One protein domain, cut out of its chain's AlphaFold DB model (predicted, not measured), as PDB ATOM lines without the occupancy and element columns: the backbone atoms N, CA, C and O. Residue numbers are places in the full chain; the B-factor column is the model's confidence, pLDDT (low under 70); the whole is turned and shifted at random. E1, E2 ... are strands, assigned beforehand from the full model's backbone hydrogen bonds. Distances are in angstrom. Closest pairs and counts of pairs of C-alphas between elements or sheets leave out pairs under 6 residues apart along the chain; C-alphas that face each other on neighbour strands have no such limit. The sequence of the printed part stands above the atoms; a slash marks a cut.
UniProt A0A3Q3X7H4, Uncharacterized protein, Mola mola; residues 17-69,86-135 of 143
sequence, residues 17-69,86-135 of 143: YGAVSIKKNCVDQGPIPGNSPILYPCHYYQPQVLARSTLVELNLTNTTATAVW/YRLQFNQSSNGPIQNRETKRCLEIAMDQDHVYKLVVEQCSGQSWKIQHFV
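What this domain is: This is residues 17 to 69 and 86 to 135 of the 143 residues of an uncharacterized protein of Mola mola (UniProt A0A3Q3X7H4). A strongly twisted sheet of four strands, E3, E2, E1 and E10, makes one side of a loose ring; the hairpin of E8 and E9 and the short hairpin of E6 and E7 make the rest, and the small hairpin of E4 and E5 partly covers one end of the ring. The ring is loose where E3 comes near E9, with closest C-alphas 6.3 A apart, and where E7 comes near E10, with closest C-alphas 6.7 A apart; E6 and E7 have no backbone N and O pair within hydrogen-bond range. The printed part has 103 residues with no named helix and ten named strands, E1 to E10 in chain order; the class is all strand, though under half of the residues, 46, are in named strands. The large sheet has the order E3, E2, E1, E10, and it and the three two-stranded sheets are antiparallel. The whole is compact, with a radius of gyration of the C-alphas of 12.5 A and spans of 38 by 30 by 24 A.

Where its parts are: In the largest sheet, E1 is residues 17 to 22, 15.3 A long, and begins with C-alpha 17 at (-54.166, 12.811, 88.188). E2 is residues 25 to 29, 12.6 A, and E3 is residues 37 to 41, 13.0 A. E10, residues 129 to 134, is 12.2 A long and ends with C-alpha 134 at (-59.941, 10.650, 90.589). E8 is residues 106 to 111, 15.4 A, with C-alpha 106 at (-62.755, 8.812, 71.732), and E9 is residues 117 to 122, 14.1 A. The other strands have three residues each: E4 is residues 58 to 60, E5 is residues 65 to 67, E6 is residues 88 to 90 and E7 is residues 98 to 100.

How they stand to each other: E1, E2 and E3 form a meander, each strand the antiparallel neighbour of the one before, and E3 and E10 are the edge strands of their sheet. From edge to edge the strands' lines turn by 98 degrees. Pairing in E1 is staggered: its residues 17 to 21 pair with E10 and its residues 21 to 22 with E2. N 21 and O 130 of E1 and E10 are 2.8 A apart, N 22 and O 25 of E1 and E2 are 2.8 A apart, and N 26 and O 40 of E2 and E3 are 2.7 A apart, each within hydrogen-bond range. Residues 18 to 19 of E1 also pair, antiparallel, with residues 49 to 50. The closest C-alphas of E3 and E9 are those of Ile 38 and Lys 118, 6.3 A apart. E8 and E9 are an antiparallel hairpin at 141 degrees, with N 118 and O 110 at 2.8 A. The closest C-alphas of E7 and E8 are those of Gln 99 and Cys 106, 4.3 A apart. E6 and E7 are a hairpin with no N and O pair within hydrogen-bond range; C-alphas 88 and 100 face each other at 5.1 A. Those of Ile 98 in E7 and Trp 129 in E10 are 6.7 A apart, and residues 95 to 96 pair, antiparallel, with residues 129 to 130 of E10. E4 and E5 are a hairpin, with N 59 and O 66 at 2.8 A. The closest C-alphas of E5 and E3 are those of Ala 67 and Pro 37, 5.6 A apart; for E5 and E9 they are those of Ala 65 and Val 120, 5.7 A apart. E1 is apart from E4, E5 and E9, among others.

The domain as a whole: The two C-alphas farthest apart are those of Gln 113 and Val 135, 38.5 A. Residues 70 to 85 are not printed, and C-alphas 69 and 86 are 15.1 A apart across this cut, which falls in the link from E5 to E6. The link from E3 to E4, residues 42 to 57, is long. The mean pLDDT of the printed part is 73.1; residues 32 to 35, 50 to 69, 86 to 94 and 134 to 135 are under 70.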
ATOM      1  N   TYR A  17     -55.621  12.852  88.399       70.88
ATOM      2  CA  TYR A  17     -54.166  12.811  88.188       70.88
ATOM      3  C   TYR A  17     -53.625  11.367  88.226       70.88
ATOM      4  O   TYR A  17     -54.331  10.428  88.608       70.88
ATOM      5  N   GLY A  18     -52.357  11.183  87.851       76.25
ATOM      6  CA  GLY A  18     -51.690   9.877  87.824       76.25
ATOM      7  C   GLY A  18     -51.743   9.185  86.460       76.25
ATOM      8  O   GLY A  18     -51.984   9.831  85.444       76.25
ATOM      9  N   ALA A  19     -51.482   7.878  86.421       82.75
ATOM     10  CA  ALA A  19     -51.425   7.132  85.162       82.75
ATOM     11  C   ALA A  19     -52.813   6.900  84.534       82.75
ATOM     12  O   ALA A  19     -53.792   6.621  85.237       82.75
ATOM     13  N   VAL A  20     -52.878   6.962  83.199       83.44
ATOM     14  CA  VAL A  20     -54.042   6.550  82.397       83.44
ATOM     15  C   VAL A  20     -53.789   5.140  81.885       83.44
ATOM     16  O   VAL A  20     -52.790   4.894  81.217       83.44
ATOM     17  N   SER A  21     -54.681   4.210  82.206       87.56
ATOM     18  CA  SER A  21     -54.449   2.779  82.017       87.56
ATOM     19  C   SER A  21     -55.624   2.060  81.375       87.56
ATOM     20  O   SER A  21     -56.783   2.432  81.545       87.56
ATOM     21  N   ILE A  22     -55.318   0.986  80.662       88.50
ATOM     22  CA  ILE A  22     -56.277   0.017  80.148       88.50
ATOM     23  C   ILE A  22     -55.692  -1.383  80.326       88.50
ATOM     24  O   ILE A  22     -54.611  -1.717  79.835       88.50
ATOM     25  N   LYS A  23     -56.409  -2.225  81.075       88.12
ATOM     26  CA  LYS A  23     -55.919  -3.539  81.523       88.12
ATOM     27  C   LYS A  23     -54.562  -3.408  82.243       88.12
ATOM     28  O   LYS A  23     -54.521  -2.847  83.331       88.12
ATOM     29  N   LYS A  24     -53.480  -3.943  81.665       89.75
ATOM     30  CA  LYS A  24     -52.112  -3.924  82.225       89.75
ATOM     31  C   LYS A  24     -51.200  -2.867  81.587       89.75
ATOM     32  O   LYS A  24     -50.028  -2.789  81.942       89.75
ATOM     33  N   ASN A  25     -51.727  -2.088  80.644       90.94
ATOM     34  CA  ASN A  25     -50.957  -1.099  79.908       90.94
ATOM     35  C   ASN A  25     -51.375   0.320  80.285       90.94
ATOM     36  O   ASN A  25     -52.534   0.572  80.621       90.94
ATOM     37  N   CYS A  26     -50.422   1.232  80.204       88.75
ATOM     38  CA  CYS A  26     -50.547   2.640  80.504       88.75
ATOM     39  C   CYS A  26     -50.208   3.462  79.260       88.75
ATOM     40  O   CYS A  26     -49.440   3.027  78.398       88.75
ATOM     41  N   VAL A  27     -50.819   4.640  79.159       85.44
ATOM     42  CA  VAL A  27     -50.412   5.652  78.186       85.44
ATOM     43  C   VAL A  27     -49.043   6.173  78.607       85.44
ATOM     44  O   VAL A  27     -48.864   6.569  79.758       85.44
ATOM     45  N   ASP A  28     -48.100   6.155  77.675       83.88
ATOM     46  CA  ASP A  28     -46.716   6.560  77.894       83.88
ATOM     47  C   ASP A  28     -46.239   7.490  76.772       83.88
ATOM     48  O   ASP A  28     -46.854   7.569  75.702       83.88
ATOM     49  N   GLN A  29     -45.147   8.208  77.006       79.31
ATOM     50  CA  GLN A  29     -44.522   9.042  75.989       79.31
ATOM     51  C   GLN A  29     -43.711   8.166  75.026       79.31
ATOM     52  O   GLN A  29     -42.827   7.416  75.433       79.31
ATOM     53  N   GLY A  30     -44.007   8.271  73.729       75.62
ATOM     54  CA  GLY A  30     -43.216   7.636  72.681       75.62
ATOM     55  C   GLY A  30     -41.893   8.355  72.386       75.62
ATOM     56  O   GLY A  30     -41.598   9.403  72.962       75.62
ATOM     57  N   PRO A  31     -41.085   7.809  71.464       72.81
ATOM     58  CA  PRO A  31     -39.769   8.344  71.130       72.81
ATOM     59  C   PRO A  31     -39.814   9.778  70.572       72.81
ATOM     60  O   PRO A  31     -40.776  10.208  69.932       72.81
ATOM     61  N   ILE A  32     -38.721  10.509  70.799       65.69
ATOM     62  CA  ILE A  32     -38.441  11.818  70.198       65.69
ATOM     63  C   ILE A  32     -37.643  11.582  68.902       65.69
ATOM     64  O   ILE A  32     -36.694  10.794  68.937       65.69
ATOM     65  N   PRO A  33     -37.954  12.262  67.780       65.12
ATOM     66  CA  PRO A  33     -38.972  13.302  67.605       65.12
ATOM     67  C   PRO A  33     -40.374  12.726  67.355       65.12
ATOM     68  O   PRO A  33     -40.533  11.711  66.689       65.12
ATOM     69  N   GLY A  34     -41.404  13.412  67.853       61.62
ATOM     70  CA  GLY A  34     -42.806  13.072  67.579       61.62
ATOM     71  C   GLY A  34     -43.687  13.087  68.820       61.62
ATOM     72  O   GLY A  34     -44.824  13.541  68.731       61.62
ATOM     73  N   ASN A  35     -43.167  12.654  69.979       67.81
ATOM     74  CA  ASN A  35     -43.918  12.598  71.247       67.81
ATOM     75  C   ASN A  35     -45.308  11.940  71.097       67.81
ATOM     76  O   ASN A  35     -46.260  12.272  71.809       67.81
ATOM     77  N   SER A  36     -45.433  11.011  70.143       71.06
ATOM     78  CA  SER A  36     -46.665  10.267  69.916       71.06
ATOM     79  C   SER A  36     -46.906   9.371  71.127       71.06
ATOM     80  O   SER A  36     -46.003   8.622  71.502       71.06
ATOM     81  N   PRO A  37     -48.079   9.435  71.772       77.75
ATOM     82  CA  PRO A  37     -48.364   8.592  72.915       77.75
ATOM     83  C   PRO A  37     -48.385   7.127  72.482       77.75
ATOM     84  O   PRO A  37     -48.971   6.773  71.455       77.75
ATOM     85  N   ILE A  38     -47.767   6.276  73.291       83.81
ATOM     86  CA  ILE A  38     -47.721   4.829  73.084       83.81
ATOM     87  C   ILE A  38     -48.472   4.112  74.198       83.81
ATOM     88  O   ILE A  38     -48.751   4.669  75.260       83.81
ATOM     89  N   LEU A  39     -48.795   2.847  73.944       87.50
ATOM     90  CA  LEU A  39     -49.325   1.944  74.949       87.50
ATOM     91  C   LEU A  39     -48.183   1.059  75.459       87.50
ATOM     92  O   LEU A  39     -47.646   0.257  74.698       87.50
ATOM     93  N   TYR A  40     -47.817   1.194  76.732       88.12
ATOM     94  CA  TYR A  40     -46.683   0.477  77.324       88.12
ATOM     95  C   TYR A  40     -47.080  -0.202  78.644       88.12
ATOM     96  O   TYR A  40     -48.010   0.268  79.303       88.12
ATOM     97  N   PRO A  41     -46.438  -1.309  79.067       92.25
ATOM     98  CA  PRO A  41     -46.692  -1.893  80.379       92.25
ATOM     99  C   PRO A  41     -46.580  -0.862  81.506       92.25
ATOM    100  O   PRO A  41     -45.629  -0.082  81.565       92.25
ATOM    101  N   CYS A  42     -47.559  -0.863  82.410       90.50
ATOM    102  CA  CYS A  42     -47.592   0.099  83.507       90.50
ATOM    103  C   CYS A  42     -46.414  -0.105  84.474       90.50
ATOM    104  O   CYS A  42     -46.327  -1.136  85.141       90.50
ATOM    105  N   HIS A  43     -45.560   0.907  84.604       90.31
ATOM    106  CA  HIS A  43     -44.520   1.028  85.623       90.31
ATOM    107  C   HIS A  43     -44.748   2.208  86.584       90.31
ATOM    108  O   HIS A  43     -44.064   2.282  87.597       90.31
ATOM    109  N   TYR A  44     -45.716   3.098  86.322       86.12
ATOM    110  CA  TYR A  44     -46.127   4.184  87.236       86.12
ATOM    111  C   TYR A  44     -44.996   5.141  87.653       86.12
ATOM    112  O   TYR A  44     -45.015   5.720  88.738       86.12
ATOM    113  N   TYR A  45     -44.039   5.345  86.755       81.69
ATOM    114  CA  TYR A  45     -43.043   6.411  86.843       81.69
ATOM    115  C   TYR A  45     -43.242   7.339  85.650       81.69
ATOM    116  O   TYR A  45     -43.888   6.950  84.678       81.69
ATOM    117  N   GLN A  46     -42.701   8.555  85.698       75.38
ATOM    118  CA  GLN A  46     -42.618   9.377  84.489       75.38
ATOM    119  C   GLN A  46     -41.915   8.568  83.380       75.38
ATOM    120  O   GLN A  46     -40.948   7.868  83.694       75.38
ATOM    121  N   PRO A  47     -42.419   8.590  82.131       76.88
ATOM    122  CA  PRO A  47     -43.432   9.506  81.581       76.88
ATOM    123  C   PRO A  47     -44.905   9.083  81.765       76.88
ATOM    124  O   PRO A  47     -45.800   9.858  81.441       76.88
ATOM    125  N   GLN A  48     -45.192   7.908  82.331       80.06
ATOM    126  CA  GLN A  48     -46.562   7.371  82.457       80.06
ATOM    127  C   GLN A  48     -47.452   8.107  83.458       80.06
ATOM    128  O   GLN A  48     -48.677   7.960  83.443       80.06
ATOM    129  N   VAL A  49     -46.845   8.838  84.392       71.38
ATOM    130  CA  VAL A  49     -47.550   9.513  85.483       71.38
ATOM    131  C   VAL A  49     -47.664  11.004  85.192       71.38
ATOM    132  O   VAL A  49     -46.671  11.727  85.175       71.38
ATOM    133  N   LEU A  50     -48.907  11.467  85.042       64.94
ATOM    134  CA  LEU A  50     -49.264  12.883  84.944       64.94
ATOM    135  C   LEU A  50     -49.062  13.585  86.294       64.94
ATOM    136  O   LEU A  50     -49.706  13.227  87.287       64.94
ATOM    137  N   ALA A  51     -48.208  14.610  86.328       47.91
ATOM    138  CA  ALA A  51     -48.047  15.496  87.479       47.91
ATOM    139  C   ALA A  51     -49.034  16.676  87.405       47.91
ATOM    140  O   ALA A  51     -49.082  17.351  86.385       47.91
ATOM    141  N   ARG A  52     -49.783  16.881  88.507       44.06
ATOM    142  CA  ARG A  52     -50.673  18.007  88.903       44.06
ATOM    143  C   ARG A  52     -51.243  18.918  87.796       44.06
ATOM    144  O   ARG A  52     -50.523  19.534  87.024       44.06
ATOM    145  N   SER A  53     -52.566  19.101  87.831       42.69
ATOM    146  CA  SER A  53     -53.333  20.118  87.074       42.69
ATOM    147  C   SER A  53     -53.361  19.963  85.549       42.69
ATOM    148  O   SER A  53     -54.205  20.563  84.889       42.69
ATOM    149  N   THR A  54     -52.512  19.110  84.987       42.12
ATOM    150  CA  THR A  54     -52.576  18.655  83.600       42.12
ATOM    151  C   THR A  54     -53.661  17.594  83.484       42.12
ATOM    152  O   THR A  54     -53.421  16.388  83.520       42.12
ATOM    153  N   LEU A  55     -54.910  18.043  83.370       43.34
ATOM    154  CA  LEU A  55     -55.925  17.235  82.705       43.34
ATOM    155  C   LEU A  55     -55.355  16.878  81.342       43.34
ATOM    156  O   LEU A  55     -55.384  17.742  80.477       43.34
ATOM    157  N   VAL A  56     -54.791  15.669  81.216       47.25
ATOM    158  CA  VAL A  56     -54.453  14.963  79.977       47.25
ATOM    159  C   VAL A  56     -54.457  15.937  78.793       47.25
ATOM    160  O   VAL A  56     -55.444  15.999  78.056       47.25
ATOM    161  N   GLU A  57     -53.411  16.763  78.646       47.41
ATOM    162  CA  GLU A  57     -53.254  17.628  77.467       47.41
ATOM    163  C   GLU A  57     -52.798  16.745  76.297       47.41
ATOM    164  O   GLU A  57     -51.754  16.930  75.676       47.41
ATOM    165  N   LEU A  58     -53.582  15.701  76.021       53.72
ATOM    166  CA  LEU A  58     -53.535  15.027  74.748       53.72
ATOM    167  C   LEU A  58     -54.201  15.982  73.772       53.72
ATOM    168  O   LEU A  58     -55.409  16.226  73.829       53.72
ATOM    169  N   ASN A  59     -53.406  16.527  72.869       54.94
ATOM    170  CA  ASN A  59     -53.933  17.230  71.729       54.94
ATOM    171  C   ASN A  59     -54.512  16.184  70.773       54.94
ATOM    172  O   ASN A  59     -53.815  15.560  69.967       54.94
ATOM    173  N   LEU A  60     -55.803  15.924  70.969       57.41
ATOM    174  CA  LEU A  60     -56.587  15.016  70.154       57.41
ATOM    175  C   LEU A  60     -57.057  15.753  68.913       57.41
ATOM    176  O   LEU A  60     -58.130  16.356  68.900       57.41
ATOM    177  N   THR A  61     -56.253  15.682  67.864       59.56
ATOM    178  CA  THR A  61     -56.688  16.139  66.552       59.56
ATOM    179  C   THR A  61     -57.728  15.180  65.980       59.56
ATOM    180  O   THR A  61     -58.017  14.110  66.519       59.56
ATOM    181  N   ASN A  62     -58.280  15.555  64.832       59.03
ATOM    182  CA  ASN A  62     -59.239  14.740  64.115       59.03
ATOM    183  C   ASN A  62     -58.678  13.414  63.561       59.03
ATOM    184  O   ASN A  62     -59.412  12.716  62.870       59.03
ATOM    185  N   THR A  63     -57.420  13.060  63.785       59.88
ATOM    186  CA  THR A  63     -56.842  11.809  63.263       59.88
ATOM    187  C   THR A  63     -55.840  11.186  64.224       59.88
ATOM    188  O   THR A  63     -55.662   9.970  64.220       59.88
ATOM    189  N   THR A  64     -55.198  11.986  65.075       61.00
ATOM    190  CA  THR A  64     -54.127  11.518  65.955       61.00
ATOM    191  C   THR A  64     -54.199  12.156  67.335       61.00
ATOM    192  O   THR A  64     -54.578  13.319  67.498       61.00
ATOM    193  N   ALA A  65     -53.796  11.382  68.341       61.59
ATOM    194  CA  ALA A  65     -53.473  11.898  69.659       61.59
ATOM    195  C   ALA A  65     -52.001  12.316  69.660       61.59
ATOM    196  O   ALA A  65     -51.139  11.510  69.322       61.59
ATOM    197  N   THR A  66     -51.694  13.547  70.051       55.59
ATOM    198  CA  THR A  66     -50.322  13.955  70.393       55.59
ATOM    199  C   THR A  66     -50.266  14.277  71.871       55.59
ATOM    200  O   THR A  66     -51.203  14.864  72.412       55.59
ATOM    201  N   ALA A  67     -49.210  13.843  72.550       53.31
ATOM    202  CA  ALA A  67     -49.111  14.010  73.986       53.31
ATOM    203  C   ALA A  67     -48.215  15.197  74.319       53.31
ATOM    204  O   ALA A  67     -47.040  15.218  73.954       53.31
ATOM    205  N   VAL A  68     -48.784  16.202  74.981       48.72
ATOM    206  CA  VAL A  68     -48.045  17.388  75.409       48.72
ATOM    207  C   VAL A  68     -47.546  17.131  76.829       48.72
ATOM    208  O   VAL A  68     -48.245  17.372  77.808       48.72
ATOM    209  N   TRP A  69     -46.338  16.581  76.946       48.00
ATOM    210  CA  TRP A  69     -45.651  16.435  78.230       48.00
ATOM    211  C   TRP A  69     -44.543  17.484  78.311       48.00
ATOM    212  O   TRP A  69     -43.688  17.520  77.433       48.00
ATOM    213  N   TYR A  86     -58.440  20.785  73.009       39.81
ATOM    214  CA  TYR A  86     -59.451  19.748  73.122       39.81
ATOM    215  C   TYR A  86     -59.448  19.244  74.563       39.81
ATOM    216  O   TYR A  86     -58.668  18.380  74.952       39.81
ATOM    217  N   ARG A  87     -60.305  19.844  75.392       45.06
ATOM    218  CA  ARG A  87     -60.476  19.455  76.790       45.06
ATOM    219  C   ARG A  87     -61.128  18.084  76.823       45.06
ATOM    220  O   ARG A  87     -62.342  17.955  76.645       45.06
ATOM    221  N   LEU A  88     -60.310  17.070  77.059       49.34
ATOM    222  CA  LEU A  88     -60.783  15.734  77.354       49.34
ATOM    223  C   LEU A  88     -61.532  15.750  78.676       49.34
ATOM    224  O   LEU A  88     -61.012  16.189  79.701       49.34
ATOM    225  N   GLN A  89     -62.779  15.297  78.641       51.50
ATOM    226  CA  GLN A  89     -63.573  15.144  79.847       51.50
ATOM    227  C   GLN A  89     -63.953  13.688  79.991       51.50
ATOM    228  O   GLN A  89     -64.569  13.094  79.109       51.50
ATOM    229  N   PHE A  90     -63.580  13.130  81.132       53.81
ATOM    230  CA  PHE A  90     -64.053  11.827  81.541       53.81
ATOM    231  C   PHE A  90     -65.551  11.926  81.800       53.81
ATOM    232  O   PHE A  90     -66.015  12.849  82.479       53.81
ATOM    233  N   ASN A  91     -66.311  10.968  81.277       50.66
ATOM    234  CA  ASN A  91     -67.720  10.843  81.616       50.66
ATOM    235  C   ASN A  91     -67.832  10.330  83.061       50.66
ATOM    236  O   ASN A  91     -67.929   9.132  83.302       50.66
ATOM    237  N   GLN A  92     -67.755  11.266  84.017       44.75
ATOM    238  CA  GLN A  92     -68.214  11.191  85.416       44.75
ATOM    239  C   GLN A  92     -67.726  10.020  86.296       44.75
ATOM    240  O   GLN A  92     -68.137   9.910  87.450       44.75
ATOM    241  N   SER A  93     -66.832   9.172  85.801       53.59
ATOM    242  CA  SER A  93     -66.381   7.948  86.454       53.59
ATOM    243  C   SER A  93     -64.872   7.778  86.273       53.59
ATOM    244  O   SER A  93     -64.293   8.210  85.280       53.59
ATOM    245  N   SER A  94     -64.212   7.135  87.242       63.28
ATOM    246  CA  SER A  94     -62.773   6.821  87.190       63.28
ATOM    247  C   SER A  94     -62.404   5.816  86.090       63.28
ATOM    248  O   SER A  94     -61.233   5.464  85.961       63.28
ATOM    249  N   ASN A  95     -63.402   5.294  85.375       75.25
ATOM    250  CA  ASN A  95     -63.293   4.274  84.349       75.25
ATOM    251  C   ASN A  95     -64.310   4.565  83.242       75.25
ATOM    252  O   ASN A  95     -65.507   4.492  83.497       75.25
ATOM    253  N   GLY A  96     -63.857   4.860  82.029       81.81
ATOM    254  CA  GLY A  96     -64.767   5.128  80.921       81.81
ATOM    255  C   GLY A  96     -64.058   5.637  79.672       81.81
ATOM    256  O   GLY A  96     -62.828   5.742  79.661       81.81
ATOM    257  N   PRO A  97     -64.809   5.951  78.607       83.94
ATOM    258  CA  PRO A  97     -64.224   6.501  77.397       83.94
ATOM    259  C   PRO A  97     -63.615   7.876  77.676       83.94
ATOM    260  O   PRO A  97     -64.201   8.720  78.361       83.94
ATOM    261  N   ILE A  98     -62.439   8.105  77.103       79.88
ATOM    262  CA  ILE A  98     -61.809   9.423  77.058       79.88
ATOM    263  C   ILE A  98     -62.303  10.086  75.781       79.88
ATOM    264  O   ILE A  98     -61.825   9.759  74.699       79.88
ATOM    265  N   GLN A  99     -63.298  10.966  75.903       78.00
ATOM    266  CA  GLN A  99     -63.973  11.570  74.757       78.00
ATOM    267  C   GLN A  99     -63.587  13.042  74.583       78.00
ATOM    268  O   GLN A  99     -63.640  13.846  75.520       78.00
ATOM    269  N   ASN A 100     -63.264  13.412  73.346       72.44
ATOM    270  CA  ASN A 100     -63.185  14.793  72.907       72.44
ATOM    271  C   ASN A 100     -64.610  15.355  72.789       72.44
ATOM    272  O   ASN A 100     -65.431  14.874  72.006       72.44
ATOM    273  N   ARG A 101     -64.929  16.381  73.585       70.88
ATOM    274  CA  ARG A 101     -66.286  16.949  73.635       70.88
ATOM    275  C   ARG A 101     -66.708  17.680  72.368       70.88
ATOM    276  O   ARG A 101     -67.915  17.762  72.133       70.88
ATOM    277  N   GLU A 102     -65.751  18.207  71.616       70.62
ATOM    278  CA  GLU A 102     -65.992  18.963  70.390       70.62
ATOM    279  C   GLU A 102     -66.267  18.010  69.230       70.62
ATOM    280  O   GLU A 102     -67.316  18.086  68.598       70.62
ATOM    281  N   THR A 103     -65.381  17.036  69.024       76.12
ATOM    282  CA  THR A 103     -65.468  16.101  67.889       76.12
ATOM    283  C   THR A 103     -66.348  14.884  68.174       76.12
ATOM    284  O   THR A 103     -66.637  14.113  67.265       76.12
ATOM    285  N   LYS A 104     -66.751  14.684  69.438       82.31
ATOM    286  CA  LYS A 104     -67.469  13.499  69.948       82.31
ATOM    287  C   LYS A 104     -66.735  12.171  69.745       82.31
ATOM    288  O   LYS A 104     -67.339  11.117  69.934       82.31
ATOM    289  N   ARG A 105     -65.439  12.208  69.446       83.81
ATOM    290  CA  ARG A 105     -64.600  11.019  69.260       83.81
ATOM    291  C   ARG A 105     -63.824  10.643  70.503       83.81
ATOM    292  O   ARG A 105     -63.624  11.477  71.385       83.81
ATOM    293  N   CYS A 106     -63.407   9.388  70.570       84.62
ATOM    294  CA  CYS A 106     -62.755   8.812  71.732       84.62
ATOM    295  C   CYS A 106     -61.291   8.472  71.458       84.62
ATOM    296  O   CYS A 106     -60.900   8.220  70.320       84.62
ATOM    297  N   LEU A 107     -60.490   8.460  72.524       83.88
ATOM    298  CA  LEU A 107     -59.170   7.845  72.511       83.88
ATOM    299  C   LEU A 107     -59.337   6.325  72.419       83.88
ATOM    300  O   LEU A 107     -59.832   5.688  73.355       83.88
ATOM    301  N   GLU A 108     -58.899   5.756  71.308       89.12
ATOM    302  CA  GLU A 108     -59.057   4.347  70.965       89.12
ATOM    303  C   GLU A 108     -57.686   3.689  70.748       89.12
ATOM    304  O   GLU A 108     -56.695   4.360  70.444       89.12
ATOM    305  N   ILE A 109     -57.621   2.367  70.924       89.31
ATOM    306  CA  ILE A 109     -56.465   1.576  70.494       89.31
ATOM    307  C   ILE A 109     -56.769   1.050  69.095       89.31
ATOM    308  O   ILE A 109     -57.745   0.329  68.901       89.31
ATOM    309  N   ALA A 110     -55.902   1.363  68.139       88.12
ATOM    310  CA  ALA A 110     -55.933   0.780  66.805       88.12
ATOM    311  C   ALA A 110     -54.663  -0.033  66.553       88.12
ATOM    312  O   ALA A 110     -53.620   0.226  67.149       88.12
ATOM    313  N   MET A 111     -54.744  -1.016  65.663       85.25
ATOM    314  CA  MET A 111     -53.557  -1.671  65.116       85.25
ATOM    315  C   MET A 111     -53.127  -0.941  63.850       85.25
ATOM    316  O   MET A 111     -53.967  -0.581  63.023       85.25
ATOM    317  N   ASP A 112     -51.830  -0.690  63.725       79.62
ATOM    318  CA  ASP A 112     -51.252  -0.214  62.475       79.62
ATOM    319  C   ASP A 112     -50.981  -1.358  61.488       79.62
ATOM    320  O   ASP A 112     -51.149  -2.533  61.823       79.62
ATOM    321  N   GLN A 113     -50.535  -1.007  60.280       83.38
ATOM    322  CA  GLN A 113     -50.173  -1.958  59.219       83.38
ATOM    323  C   GLN A 113     -49.106  -2.970  59.667       83.38
ATOM    324  O   GLN A 113     -49.169  -4.131  59.277       83.38
ATOM    325  N   ASP A 114     -48.202  -2.563  60.560       84.75
ATOM    326  CA  ASP A 114     -47.146  -3.413  61.121       84.75
ATOM    327  C   ASP A 114     -47.588  -4.208  62.367       84.75
ATOM    328  O   ASP A 114     -46.757  -4.693  63.133       84.75
ATOM    329  N   HIS A 115     -48.897  -4.311  62.629       81.12
ATOM    330  CA  HIS A 115     -49.471  -4.944  63.830       81.12
ATOM    331  C   HIS A 115     -49.030  -4.314  65.162       81.12
ATOM    332  O   HIS A 115     -49.151  -4.919  66.231       81.12
ATOM    333  N   VAL A 116     -48.559  -3.069  65.117       80.56
ATOM    334  CA  VAL A 116     -48.210  -2.287  66.303       80.56
ATOM    335  C   VAL A 116     -49.457  -1.576  66.825       80.56
ATOM    336  O   VAL A 116     -50.186  -0.937  66.066       80.56
ATOM    337  N   TYR A 117     -49.715  -1.676  68.131       84.50
ATOM    338  CA  TYR A 117     -50.791  -0.918  68.767       84.50
ATOM    339  C   TYR A 117     -50.446   0.571  68.808       84.50
ATOM    340  O   TYR A 117     -49.419   0.966  69.358       84.50
ATOM    341  N   LYS A 118     -51.347   1.396  68.280       83.44
ATOM    342  CA  LYS A 118     -51.268   2.855  68.287       83.44
ATOM    343  C   LYS A 118     -52.488   3.468  68.961       83.44
ATOM    344  O   LYS A 118     -53.583   2.904  68.940       83.44
ATOM    345  N   LEU A 119     -52.289   4.638  69.554       84.31
ATOM    346  CA  LEU A 119     -53.358   5.437  70.145       84.31
ATOM    347  C   LEU A 119     -53.912   6.405  69.097       84.31
ATOM    348  O   LEU A 119     -53.161   7.182  68.506       84.31
ATOM    349  N   VAL A 120     -55.221   6.352  68.855       85.06
ATOM    350  CA  VAL A 120     -55.898   7.132  67.805       85.06
ATOM    351  C   VAL A 120     -57.149   7.824  68.332       85.06
ATOM    352  O   VAL A 120     -57.639   7.508  69.417       85.06
ATOM    353  N   VAL A 121     -57.667   8.780  67.557       83.25
ATOM    354  CA  VAL A 121     -58.911   9.498  67.864       83.25
ATOM    355  C   VAL A 121     -59.983   9.086  66.869       83.25
ATOM    356  O   VAL A 121     -60.028   9.586  65.744       83.25
ATOM    357  N   GLU A 122     -60.866   8.193  67.293       86.25
ATOM    358  CA  GLU A 122     -61.818   7.518  66.409       86.25
ATOM    359  C   GLU A 122     -63.240   7.494  66.971       86.25
ATOM    360  O   GLU A 122     -63.518   8.002  68.065       86.25
ATOM    361  N   GLN A 123     -64.173   6.948  66.187       89.50
ATOM    362  CA  GLN A 123     -65.529   6.692  66.661       89.50
ATOM    363  C   GLN A 123     -65.485   5.841  67.937       89.50
ATOM    364  O   GLN A 123     -64.830   4.803  67.986       89.50
ATOM    365  N   CYS A 124     -66.200   6.285  68.972       88.50
ATOM    366  CA  CYS A 124     -66.190   5.630  70.273       88.50
ATOM    367  C   CYS A 124     -66.679   4.178  70.174       88.50
ATOM    368  O   CYS A 124     -67.842   3.939  69.846       88.50
ATOM    369  N   SER A 125     -65.806   3.227  70.506       91.12
ATOM    370  CA  SER A 125     -66.083   1.783  70.455       91.12
ATOM    371  C   SER A 125     -66.701   1.239  71.752       91.12
ATOM    372  O   SER A 125     -67.157   0.099  71.809       91.12
ATOM    373  N   GLY A 126     -66.699   2.053  72.812       88.62
ATOM    374  CA  GLY A 126     -66.963   1.623  74.189       88.62
ATOM    375  C   GLY A 126     -65.687   1.313  74.978       88.62
ATOM    376  O   GLY A 126     -65.769   0.939  76.154       88.62
ATOM    377  N   GLN A 127     -64.506   1.503  74.374       89.38
ATOM    378  CA  GLN A 127     -63.235   1.384  75.076       89.38
ATOM    379  C   GLN A 127     -63.202   2.282  76.314       89.38
ATOM    380  O   GLN A 127     -63.568   3.457  76.282       89.38
ATOM    381  N   SER A 128     -62.756   1.701  77.426       88.31
ATOM    382  CA  SER A 128     -62.741   2.356  78.727       88.31
ATOM    383  C   SER A 128     -61.329   2.421  79.291       88.31
ATOM    384  O   SER A 128     -60.608   1.423  79.332       88.31
ATOM    385  N   TRP A 129     -60.968   3.612  79.748       85.38
ATOM    386  CA  TRP A 129     -59.693   3.938  80.358       85.38
ATOM    387  C   TRP A 129     -59.889   4.224  81.837       85.38
ATOM    388  O   TRP A 129     -60.850   4.887  82.231       85.38
ATOM    389  N   LYS A 130     -58.942   3.768  82.651       85.12
ATOM    390  CA  LYS A 130     -58.898   4.001  84.088       85.12
ATOM    391  C   LYS A 130     -57.819   5.015  84.429       85.12
ATOM    392  O   LYS A 130     -56.652   4.805  84.096       85.12
ATOM    393  N   ILE A 131     -58.191   6.059  85.161       78.12
ATOM    394  CA  ILE A 131     -57.224   6.986  85.759       78.12
ATOM    395  C   ILE A 131     -56.891   6.521  87.170       78.12
ATOM    396  O   ILE A 131     -57.776   6.100  87.920       78.12
ATOM    397  N   GLN A 132     -55.619   6.622  87.541       78.56
ATOM    398  CA  GLN A 132     -55.125   6.196  88.845       78.56
ATOM    399  C   GLN A 132     -55.793   6.933  90.015       78.56
ATOM    400  O   GLN A 132     -56.239   6.281  90.962       78.56
ATOM    401  N   HIS A 133     -55.909   8.264  89.951       75.50
ATOM    402  CA  HIS A 133     -56.487   9.064  91.028       75.50
ATOM    403  C   HIS A 133     -57.561  10.011  90.497       75.50
ATOM    404  O   HIS A 133     -57.273  10.951  89.762       75.50
ATOM    405  N   PHE A 134     -58.812   9.774  90.895       68.56
ATOM    406  CA  PHE A 134     -59.941  10.650  90.589       68.56
ATOM    407  C   PHE A 134     -60.289  11.483  91.825       68.56
ATOM    408  O   PHE A 134     -60.571  10.927  92.890       68.56
ATOM    409  N   VAL A 135     -60.281  12.807  91.692       68.25
ATOM    410  CA  VAL A 135     -60.627  13.718  92.785       68.25
ATOM    411  C   VAL A 135     -62.136  13.921  92.739       68.25
ATOM    412  O   VAL A 135     -62.666  14.655  91.909       68.25
TER     413      VAL A 135